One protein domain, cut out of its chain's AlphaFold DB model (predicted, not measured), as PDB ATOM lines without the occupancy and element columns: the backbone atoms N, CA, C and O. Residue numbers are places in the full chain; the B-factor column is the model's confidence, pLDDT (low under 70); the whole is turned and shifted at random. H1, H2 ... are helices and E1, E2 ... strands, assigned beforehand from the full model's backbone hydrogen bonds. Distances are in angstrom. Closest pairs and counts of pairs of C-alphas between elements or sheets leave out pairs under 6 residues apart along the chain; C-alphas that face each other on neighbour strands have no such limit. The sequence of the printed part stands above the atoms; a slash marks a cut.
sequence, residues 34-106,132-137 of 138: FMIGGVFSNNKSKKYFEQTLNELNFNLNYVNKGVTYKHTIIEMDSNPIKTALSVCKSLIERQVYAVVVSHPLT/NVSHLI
ATOM      1  N   PHE A  34     221.991 214.883 147.518       93.88
ATOM      2  CA  PHE A  34     220.732 215.255 146.875       93.88
ATOM      3  C   PHE A  34     220.835 215.036 145.371       93.88
ATOM      4  O   PHE A  34     221.732 215.557 144.707       93.88
ATOM      5  N   MET A  35     219.912 214.248 144.828       95.75
ATOM      6  CA  MET A  35     219.788 214.041 143.391       95.75
ATOM      7  C   MET A  35     218.837 215.093 142.812       95.75
ATOM      8  O   MET A  35     217.693 215.197 143.253       95.75
ATOM      9  N   ILE A  36     219.287 215.861 141.822       95.94
ATOM     10  CA  ILE A  36     218.489 216.883 141.138       95.94
ATOM     11  C   ILE A  36     218.184 216.412 139.713       95.94
ATOM     12  O   ILE A  36     219.076 216.025 138.955       95.94
ATOM     13  N   GLY A  37     216.908 216.421 139.349       96.81
ATOM     14  CA  GLY A  37     216.437 216.061 138.019       96.81
ATOM     15  C   GLY A  37     216.426 217.251 137.063       96.81
ATOM     16  O   GLY A  37     216.159 218.382 137.464       96.81
ATOM     17  N   GLY A  38     216.664 216.986 135.782       95.62
ATOM     18  CA  GLY A  38     216.543 217.965 134.707       95.62
ATOM     19  C   GLY A  38     215.768 217.411 133.515       95.62
ATOM     20  O   GLY A  38     216.050 216.302 133.059       95.62
ATOM     21  N   VAL A  39     214.817 218.179 132.982       95.94
ATOM     22  CA  VAL A  39     214.084 217.864 131.746       95.94
ATOM     23  C   VAL A  39     214.285 219.010 130.767       95.94
ATOM     24  O   VAL A  39     213.740 220.100 130.952       95.94
ATOM     25  N   PHE A  40     215.075 218.773 129.720       94.12
ATOM     26  CA  PHE A  40     215.473 219.833 128.795       94.12
ATOM     27  C   PHE A  40     215.201 219.474 127.341       94.12
ATOM     28  O   PHE A  40     215.382 218.333 126.919       94.12
ATOM     29  N   SER A  41     214.815 220.479 126.558       90.25
ATOM     30  CA  SER A  41     214.506 220.343 125.130       90.25
ATOM     31  C   SER A  41     215.722 220.491 124.216       90.25
ATOM     32  O   SER A  41     215.651 220.162 123.039       90.25
ATOM     33  N   ASN A  42     216.848 221.001 124.729       87.38
ATOM     34  CA  ASN A  42     218.042 221.251 123.929       87.38
ATOM     35  C   ASN A  42     219.334 220.922 124.687       87.38
ATOM     36  O   ASN A  42     219.416 221.034 125.911       87.38
ATOM     37  N   ASN A  43     220.376 220.559 123.937       91.19
ATOM     38  CA  ASN A  43     221.658 220.144 124.507       91.19
ATOM     39  C   ASN A  43     222.409 221.281 125.225       91.19
ATOM     40  O   ASN A  43     223.194 221.028 126.135       91.19
ATOM     41  N   LYS A  44     222.171 222.540 124.839       90.50
ATOM     42  CA  LYS A  44     222.814 223.702 125.468       90.50
ATOM     43  C   LYS A  44     222.330 223.879 126.909       90.50
ATOM     44  O   LYS A  44     223.155 224.046 127.799       90.50
ATOM     45  N   SER A  45     221.024 223.784 127.143       89.44
ATOM     46  CA  SER A  45     220.403 223.847 128.467       89.44
ATOM     47  C   SER A  45     220.818 222.669 129.343       89.44
ATOM     48  O   SER A  45     221.100 222.886 130.516       89.44
ATOM     49  N   LYS A  46     220.945 221.457 128.772       93.44
ATOM     50  CA  LYS A  46     221.495 220.296 129.494       93.44
ATOM     51  C   LYS A  46     222.899 220.596 130.017       93.44
ATOM     52  O   LYS A  46     223.111 220.567 131.221       93.44
ATOM     53  N   LYS A  47     223.825 220.977 129.128       94.62
ATOM     54  CA  LYS A  47     225.211 221.303 129.502       94.62
ATOM     55  C   LYS A  47     225.297 222.443 130.510       94.62
ATOM     56  O   LYS A  47     226.088 222.370 131.441       94.62
ATOM     57  N   TYR A  48     224.486 223.484 130.325       94.44
ATOM     58  CA  TYR A  48     224.436 224.610 131.252       94.44
ATOM     59  C   TYR A  48     224.036 224.147 132.657       94.44
ATOM     60  O   TYR A  48     224.732 224.449 133.616       94.44
ATOM     61  N   PHE A  49     222.981 223.340 132.767       94.81
ATOM     62  CA  PHE A  49     222.533 222.786 134.041       94.81
ATOM     63  C   PHE A  49     223.579 221.868 134.699       94.81
ATOM     64  O   PHE A  49     223.832 222.001 135.896       94.81
ATOM     65  N   GLU A  50     224.223 220.983 133.928       95.31
ATOM     66  CA  GLU A  50     225.320 220.132 134.425       95.31
ATOM     67  C   GLU A  50     226.464 220.974 134.994       95.31
ATOM     68  O   GLU A  50     226.930 220.741 136.110       95.31
ATOM     69  N   GLN A  51     226.892 221.988 134.241       94.94
ATOM     70  CA  GLN A  51     227.959 222.888 134.653       94.94
ATOM     71  C   GLN A  51     227.576 223.663 135.920       94.94
ATOM     72  O   GLN A  51     228.374 223.718 136.852       94.94
ATOM     73  N   THR A  52     226.353 224.194 135.996       94.00
ATOM     74  CA  THR A  52     225.875 224.923 137.177       94.00
ATOM     75  C   THR A  52     225.899 224.050 138.430       94.00
ATOM     76  O   THR A  52     226.386 224.500 139.462       94.00
ATOM     77  N   LEU A  53     225.432 222.798 138.373       93.44
ATOM     78  CA  LEU A  53     225.476 221.921 139.552       93.44
ATOM     79  C   LEU A  53     226.902 221.531 139.947       93.44
ATOM     80  O   LEU A  53     227.206 221.464 141.140       93.44
ATOM     81  N   ASN A  54     227.784 221.331 138.967       92.75
ATOM     82  CA  ASN A  54     229.198 221.091 139.239       92.75
ATOM     83  C   ASN A  54     229.834 222.288 139.951       92.75
ATOM     84  O   ASN A  54     230.507 222.092 140.955       92.75
ATOM     85  N   GLU A  55     229.575 223.513 139.496       94.06
ATOM     86  CA  GLU A  55     230.073 224.739 140.130       94.06
ATOM     87  C   GLU A  55     229.477 224.958 141.531       94.06
ATOM     88  O   GLU A  55     230.198 225.318 142.464       94.06
ATOM     89  N   LEU A  56     228.177 224.689 141.707       92.25
ATOM     90  CA  LEU A  56     227.486 224.844 142.992       92.25
ATOM     91  C   LEU A  56     228.076 223.951 144.081       92.25
ATOM     92  O   LEU A  56     228.232 224.412 145.208       92.25
ATOM     93  N   ASN A  57     228.473 222.718 143.753       92.25
ATOM     94  CA  ASN A  57     229.101 221.805 144.712       92.25
ATOM     95  C   ASN A  57     230.395 222.349 145.335       92.25
ATOM     96  O   ASN A  57     230.766 221.931 146.430       92.25
ATOM     97  N   PHE A  58     231.077 223.282 144.667       92.12
ATOM     98  CA  PHE A  58     232.282 223.927 145.191       92.12
ATOM     99  C   PHE A  58     231.993 225.268 145.879       92.12
ATOM    100  O   PHE A  58     232.884 225.842 146.507       92.12
ATOM    101  N   ASN A  59     230.761 225.777 145.794       90.38
ATOM    102  CA  ASN A  59     230.379 227.055 146.375       90.38
ATOM    103  C   ASN A  59     229.702 226.874 147.742       90.38
ATOM    104  O   ASN A  59     228.501 226.619 147.846       90.38
ATOM    105  N   LEU A  60     230.479 227.107 148.802       87.62
ATOM    106  CA  LEU A  60     230.027 226.980 150.191       87.62
ATOM    107  C   LEU A  60     228.917 227.966 150.597       87.62
ATOM    108  O   LEU A  60     228.316 227.784 151.652       87.62
ATOM    109  N   ASN A  61     228.628 228.995 149.790       88.88
ATOM    110  CA  ASN A  61     227.498 229.896 150.045       88.88
ATOM    111  C   ASN A  61     226.146 229.260 149.687       88.88
ATOM    112  O   ASN A  61     225.115 229.713 150.175       88.88
ATOM    113  N   TYR A  62     226.148 228.234 148.829       84.38
ATOM    114  CA  TYR A  62     224.936 227.549 148.367       84.38
ATOM    115  C   TYR A  62     224.863 226.094 148.833       84.38
ATOM    116  O   TYR A  62     223.764 225.558 148.984       84.38
ATOM    117  N   VAL A  63     226.012 225.447 149.054       86.69
ATOM    118  CA  VAL A  63     226.091 224.041 149.464       86.69
ATOM    119  C   VAL A  63     226.850 223.927 150.778       86.69
ATOM    120  O   VAL A  63     228.022 224.285 150.881       86.69
ATOM    121  N   ASN A  64     226.170 223.404 151.797       87.94
ATOM    122  CA  ASN A  64     226.773 223.167 153.102       87.94
ATOM    123  C   ASN A  64     227.900 222.127 153.008       87.94
ATOM    124  O   ASN A  64     227.850 221.191 152.210       87.94
ATOM    125  N   LYS A  65     228.909 222.250 153.877       86.81
ATOM    126  CA  LYS A  65     229.994 221.260 153.965       86.81
ATOM    127  C   LYS A  65     229.419 219.867 154.228       86.81
ATOM    128  O   LYS A  65     228.601 219.694 155.125       86.81
ATOM    129  N   GLY A  66     229.880 218.881 153.462       87.12
ATOM    130  CA  GLY A  66     229.403 217.501 153.564       87.12
ATOM    131  C   GLY A  66     228.107 217.219 152.799       87.12
ATOM    132  O   GLY A  66     227.664 216.076 152.806       87.12
ATOM    133  N   VAL A  67     227.527 218.215 152.119       91.25
ATOM    134  CA  VAL A  67     226.431 218.025 151.165       91.25
ATOM    135  C   VAL A  67     226.983 217.987 149.742       91.25
ATOM    136  O   VAL A  67     227.931 218.692 149.405       91.25
ATOM    137  N   THR A  68     226.410 217.144 148.889       94.19
ATOM    138  CA  THR A  68     226.752 217.058 147.468       94.19
ATOM    139  C   THR A  68     225.490 216.932 146.631       94.19
ATOM    140  O   THR A  68     224.611 216.113 146.907       94.19
ATOM    141  N   TYR A  69     225.419 217.717 145.567       94.19
ATOM    142  CA  TYR A  69     224.395 217.629 144.543       94.19
ATOM    143  C   TYR A  69     224.879 216.754 143.391       94.19
ATOM    144  O   TYR A  69     225.933 216.987 142.800       94.19
ATOM    145  N   LYS A  70     224.094 215.735 143.056       95.88
ATOM    146  CA  LYS A  70     224.235 214.970 141.814       95.88
ATOM    147  C   LYS A  70     223.072 215.290 140.900       95.88
ATOM    148  O   LYS A  70     222.050 215.799 141.347       95.88
ATOM    149  N   HIS A  71     223.223 214.965 139.624       95.94
ATOM    150  CA  HIS A  71     222.185 215.229 138.647       95.94
ATOM    151  C   HIS A  71     221.837 214.015 137.800       95.94
ATOM    152  O   HIS A  71     222.650 213.123 137.555       95.94
ATOM    153  N   THR A  72     220.605 214.017 137.309       96.81
ATOM    154  CA  THR A  72     220.154 213.144 136.232       96.81
ATOM    155  C   THR A  72     219.290 213.953 135.279       96.81
ATOM    156  O   THR A  72     218.509 214.807 135.695       96.81
ATOM    157  N   ILE A  73     219.497 213.748 133.983       96.06
ATOM    158  CA  ILE A  73     218.900 214.580 132.947       96.06
ATOM    159  C   ILE A  73     218.227 213.683 131.926       96.06
ATOM    160  O   ILE A  73     218.810 212.690 131.488       96.06
ATOM    161  N   ILE A  74     217.028 214.075 131.517       95.44
ATOM    162  CA  ILE A  74     216.333 213.505 130.370       95.44
ATOM    163  C   ILE A  74     216.106 214.573 129.301       95.44
ATOM    164  O   ILE A  74     216.024 215.774 129.574       95.44
ATOM    165  N   GLU A  75     216.016 214.118 128.058       92.88
ATOM    166  CA  GLU A  75     215.548 214.951 126.958       92.88
ATOM    167  C   GLU A  75     214.028 214.950 126.913       92.88
ATOM    168  O   GLU A  75     213.397 213.914 127.130       92.88
ATOM    169  N   MET A  76     213.449 216.110 126.625       92.12
ATOM    170  CA  MET A  76     212.025 216.212 126.357       92.12
ATOM    171  C   MET A  76     211.709 215.547 125.011       92.12
ATOM    172  O   MET A  76     212.241 215.944 123.977       92.12
ATOM    173  N   ASP A  77     210.841 214.538 125.029       91.75
ATOM    174  CA  ASP A  77     210.294 213.911 123.825       91.75
ATOM    175  C   ASP A  77     209.157 214.784 123.274       91.75
ATOM    176  O   ASP A  77     208.414 215.411 124.037       91.75
ATOM    177  N   SER A  78     208.998 214.813 121.948       88.19
ATOM    178  CA  SER A  78     207.906 215.544 121.293       88.19
ATOM    179  C   SER A  78     206.524 215.019 121.688       88.19
ATOM    180  O   SER A  78     205.544 215.756 121.609       88.19
ATOM    181  N   ASN A  79     206.437 213.764 122.138       88.81
ATOM    182  CA  ASN A  79     205.264 213.191 122.773       88.81
ATOM    183  C   ASN A  79     205.352 213.344 124.310       88.81
ATOM    184  O   ASN A  79     206.142 212.645 124.958       88.81
ATOM    185  N   PRO A  80     204.480 214.159 124.935       89.94
ATOM    186  CA  PRO A  80     204.466 214.351 126.386       89.94
ATOM    187  C   PRO A  80     204.261 213.060 127.194       89.94
ATOM    188  O   PRO A  80     204.793 212.940 128.296       89.94
ATOM    189  N   ILE A  81     203.553 212.064 126.645       94.25
ATOM    190  CA  ILE A  81     203.329 210.766 127.306       94.25
ATOM    191  C   ILE A  81     204.654 210.005 127.446       94.25
ATOM    192  O   ILE A  81     204.927 209.410 128.489       94.25
ATOM    193  N   LYS A  82     205.516 210.058 126.421       95.62
ATOM    194  CA  LYS A  82     206.852 209.449 126.483       95.62
ATOM    195  C   LYS A  82     207.754 210.186 127.463       95.62
ATOM    196  O   LYS A  82     208.464 209.536 128.225       95.62
ATOM    197  N   THR A  83     207.682 211.518 127.494       93.94
ATOM    198  CA  THR A  83     208.411 212.321 128.486       93.94
ATOM    199  C   THR A  83     208.013 211.928 129.908       93.94
ATOM    200  O   THR A  83     208.893 211.636 130.713       93.94
ATOM    201  N   ALA A  84     206.716 211.817 130.210       94.38
ATOM    202  CA  ALA A  84     206.248 211.386 131.528       94.38
ATOM    203  C   ALA A  84     206.764 209.985 131.908       94.38
ATOM    204  O   ALA A  84     207.228 209.774 133.029       94.38
ATOM    205  N   LEU A  85     206.774 209.037 130.964       96.88
ATOM    206  CA  LEU A  85     207.340 207.707 131.200       96.88
ATOM    207  C   LEU A  85     208.848 207.764 131.502       96.88
ATOM    208  O   LEU A  85     209.326 207.070 132.403       96.88
ATOM    209  N   SER A  86     209.593 208.595 130.772       95.94
ATOM    210  CA  SER A  86     211.026 208.814 130.998       95.94
ATOM    211  C   SER A  86     211.308 209.482 132.343       95.94
ATOM    212  O   SER A  86     212.288 209.115 132.991       95.94
ATOM    213  N   VAL A  87     210.446 210.401 132.798       95.62
ATOM    214  CA  VAL A  87     210.517 211.006 134.141       95.62
ATOM    215  C   VAL A  87     210.408 209.925 135.210       95.62
ATOM    216  O   VAL A  87     211.270 209.851 136.085       95.62
ATOM    217  N   CYS A  88     209.411 209.044 135.115       95.88
ATOM    218  CA  CYS A  88     209.250 207.959 136.082       95.88
ATOM    219  C   CYS A  88     210.495 207.059 136.129       95.88
ATOM    220  O   CYS A  88     211.062 206.854 137.199       95.88
ATOM    221  N   LYS A  89     210.966 206.600 134.963       96.00
ATOM    222  CA  LYS A  89     212.086 205.649 134.862       96.00
ATOM    223  C   LYS A  89     213.456 206.241 135.187       96.00
ATOM    224  O   LYS A  89     214.341 205.543 135.657       96.00
ATOM    225  N   SER A  90     213.679 207.514 134.875       95.75
ATOM    226  CA  SER A  90     215.028 208.099 134.942       95.75
ATOM    227  C   SER A  90     215.203 209.066 136.102       95.75
ATOM    228  O   SER A  90     216.329 209.249 136.554       95.75
ATOM    229  N   LEU A  91     214.118 209.683 136.580       95.31
ATOM    230  CA  LEU A  91     214.158 210.669 137.657       95.31
ATOM    231  C   LEU A  91     213.588 210.082 138.953       95.31
ATOM    232  O   LEU A  91     214.301 210.012 139.952       95.31
ATOM    233  N   ILE A  92     212.341 209.599 138.936       92.44
ATOM    234  CA  ILE A  92     211.664 209.113 140.153       92.44
ATOM    235  C   ILE A  92     212.345 207.858 140.713       92.44
ATOM    236  O   ILE A  92     212.619 207.804 141.910       92.44
ATOM    237  N   GLU A  93     212.728 206.903 139.857       94.19
ATOM    238  CA  GLU A  93     213.512 205.721 140.270       94.19
ATOM    239  C   GLU A  93     214.854 206.077 140.938       94.19
ATOM    240  O   GLU A  93     215.390 205.290 141.714       94.19
ATOM    241  N   ARG A  94     215.396 207.275 140.678       93.44
ATOM    242  CA  ARG A  94     216.658 207.760 141.263       93.44
ATOM    243  C   ARG A  94     216.470 208.632 142.503       93.44
ATOM    244  O   ARG A  94     217.447 209.227 142.954       93.44
ATOM    245  N   GLN A  95     215.247 208.714 143.033       92.88
ATOM    246  CA  GLN A  95     214.910 209.506 144.219       92.88
ATOM    247  C   GLN A  95     215.366 210.968 144.084       92.88
ATOM    248  O   GLN A  95     216.049 211.517 144.953       92.88
ATOM    249  N   VAL A  96     215.032 211.598 142.952       94.69
ATOM    250  CA  VAL A  96     215.266 213.037 142.775       94.69
ATOM    251  C   VAL A  96     214.461 213.844 143.792       94.69
ATOM    252  O   VAL A  96     213.292 213.563 144.033       94.69
ATOM    253  N   TYR A  97     215.088 214.868 144.364       94.38
ATOM    254  CA  TYR A  97     214.463 215.758 145.348       94.38
ATOM    255  C   TYR A  97     213.738 216.932 144.692       94.38
ATOM    256  O   TYR A  97     212.767 217.449 145.228       94.38
ATOM    257  N   ALA A  98     214.227 217.371 143.534       92.75
ATOM    258  CA  ALA A  98     213.642 218.452 142.755       92.75
ATOM    259  C   ALA A  98     213.901 218.210 141.270       92.75
ATOM    260  O   ALA A  98     214.921 217.617 140.907       92.75
ATOM    261  N   VAL A  99     212.994 218.683 140.414       93.88
ATOM    262  CA  VAL A  99     213.115 218.573 138.956       93.88
ATOM    263  C   VAL A  99     213.017 219.956 138.322       93.88
ATOM    264  O   VAL A  99     212.039 220.674 138.510       93.88
ATOM    265  N   VAL A 100     214.033 220.316 137.543       94.12
ATOM    266  CA  VAL A 100     214.080 221.552 136.754       94.12
ATOM    267  C   VAL A 100     213.636 221.245 135.326       94.12
ATOM    268  O   VAL A 100     214.188 220.349 134.689       94.12
ATOM    269  N   VAL A 101     212.656 221.983 134.807       92.12
ATOM    270  CA  VAL A 101     212.079 221.747 133.474       92.12
ATOM    271  C   VAL A 101     212.222 222.998 132.609       92.12
ATOM    272  O   VAL A 101     211.919 224.103 133.058       92.12
ATOM    273  N   SER A 102     212.679 222.839 131.363       88.56
ATOM    274  CA  SER A 102     212.632 223.910 130.358       88.56
ATOM    275  C   SER A 102     211.422 223.787 129.439       88.56
ATOM    276  O   SER A 102     210.833 222.721 129.296       88.56
ATOM    277  N   HIS A 103     211.143 224.856 128.703       81.31
ATOM    278  CA  HIS A 103     210.129 224.862 127.655       81.31
ATOM    279  C   HIS A 103     210.535 223.989 126.446       81.31
ATOM    280  O   HIS A 103     211.736 223.856 126.156       81.31
ATOM    281  N   PRO A 104     209.563 223.395 125.728       74.56
ATOM    282  CA  PRO A 104     209.810 222.741 124.445       74.56
ATOM    283  C   PRO A 104     210.332 223.748 123.405       74.56
ATOM    284  O   PRO A 104     210.044 224.939 123.478       74.56
ATOM    285  N   LEU A 105     211.102 223.269 122.421       66.38
ATOM    286  CA  LEU A 105     211.621 224.110 121.327       66.38
ATOM    287  C   LEU A 105     210.524 224.551 120.344       66.38
ATOM    288  O   LEU A 105     210.664 225.573 119.677       66.38
ATOM    289  N   THR A 106     209.438 223.787 120.263       58.12
ATOM    290  CA  THR A 106     208.307 224.008 119.362       58.12
ATOM    291  C   THR A 106     207.023 223.655 120.100       58.12
ATOM    292  O   THR A 106     206.814 222.495 120.445       58.12
ATOM    293  N   ASN A 132     213.771 231.802 133.157       41.47
ATOM    294  CA  ASN A 132     212.354 231.453 133.154       41.47
ATOM    295  C   ASN A 132     212.246 229.947 133.459       41.47
ATOM    296  O   ASN A 132     212.189 229.122 132.546       41.47
ATOM    297  N   VAL A 133     212.368 229.600 134.742       44.34
ATOM    298  CA  VAL A 133     212.231 228.243 135.268       44.34
ATOM    299  C   VAL A 133     210.848 228.157 135.885       44.34
ATOM    300  O   VAL A 133     210.592 228.691 136.962       44.34
ATOM    301  N   SER A 134     209.931 227.504 135.183       46.22
ATOM    302  CA  SER A 134     208.639 227.141 135.748       46.22
ATOM    303  C   SER A 134     208.891 226.067 136.810       46.22
ATOM    304  O   SER A 134     209.258 224.939 136.486       46.22
ATOM    305  N   HIS A 135     208.771 226.431 138.088       43.84
ATOM    306  CA  HIS A 135     208.877 225.485 139.194       43.84
ATOM    307  C   HIS A 135     207.724 224.474 139.125       43.84
ATOM    308  O   HIS A 135     206.563 224.849 139.283       43.84
ATOM    309  N   LEU A 136     208.044 223.194 138.928       37.97
ATOM    310  CA  LEU A 136     207.158 222.087 139.274       37.97
ATOM    311  C   LEU A 136     207.723 221.442 140.544       37.97
ATOM    312  O   LEU A 136     208.732 220.744 140.493       37.97
ATOM    313  N   ILE A 137     207.084 221.716 141.678       37.09
ATOM    314  CA  ILE A 137     207.270 220.943 142.908       37.09
ATOM    315  C   ILE A 137     206.146 219.907 142.895       37.09
ATOM    316  O   ILE A 137     204.977 220.293 142.863       37.09
TER     317      ILE A 137
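Overview. This is residues 34 to 106 and 132 to 137 of the 138 residues of the protein "NMDA-type glutamate receptor subunit 1, variant 7 (NR1.7)" of Apis mellifera carnica (UniProt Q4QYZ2). A small, strongly twisted sheet of three parallel strands, ordered E2, E1, E3, forms the middle, with H1 on one face and H2 on the other. Loop residues 59 to 64 stick out. The 79 printed residues, of mixed class, hold E1, H1, E2, H2, E3 in turn; the whole is compact, radius of gyration of the C-alphas 13.0 A, spanning 40 by 25 by 18 A.

Arrangement. E1, residues 34 to 40, is parallel to E2, residues 68 to 75, at 24 degrees; N 36 and O 70 are within hydrogen-bond range, 2.8 A. E3, residues 96 to 101, is parallel to E1 at 22 degrees, with N 37 and O 98 at 2.8 A. H1, residues 43 to 56, touches E2; their closest C-alphas, Leu 53 and Tyr 69, are 6.7 A apart. H2, residues 80 to 90, on the opposite face, touches E2, closest C-alphas Ser 86 and Ile 74, 7.1 A. E1, H1, E2 form a strand-helix-strand unit, two parallel neighbour strands joined through a helix; E2, H2, E3 form a split one, E1 between its strands; both crossovers are right-handed. In H1 and H2 every O i to N i+4 pair is within hydrogen-bond range.

Along the chain. E1, 19.4 A long, begins at C-alpha 34 (220.732, 215.255, 146.875). H1 measures 19.9 A, E2 23.5 A, H2 15.0 A. E3, 13.1 A, ends at C-alpha 101 (212.079, 221.747, 133.474).

Size, cuts and confidence. The farthest C-alphas, Lys 65 and Thr 106, are 40.9 A apart. The H1 to E2 link is long. Residues 107 to 131 are cut out, C-alphas 106 and 132 being 16.2 A apart. Residues 105 to 106 and 132 to 137 have pLDDT under 70.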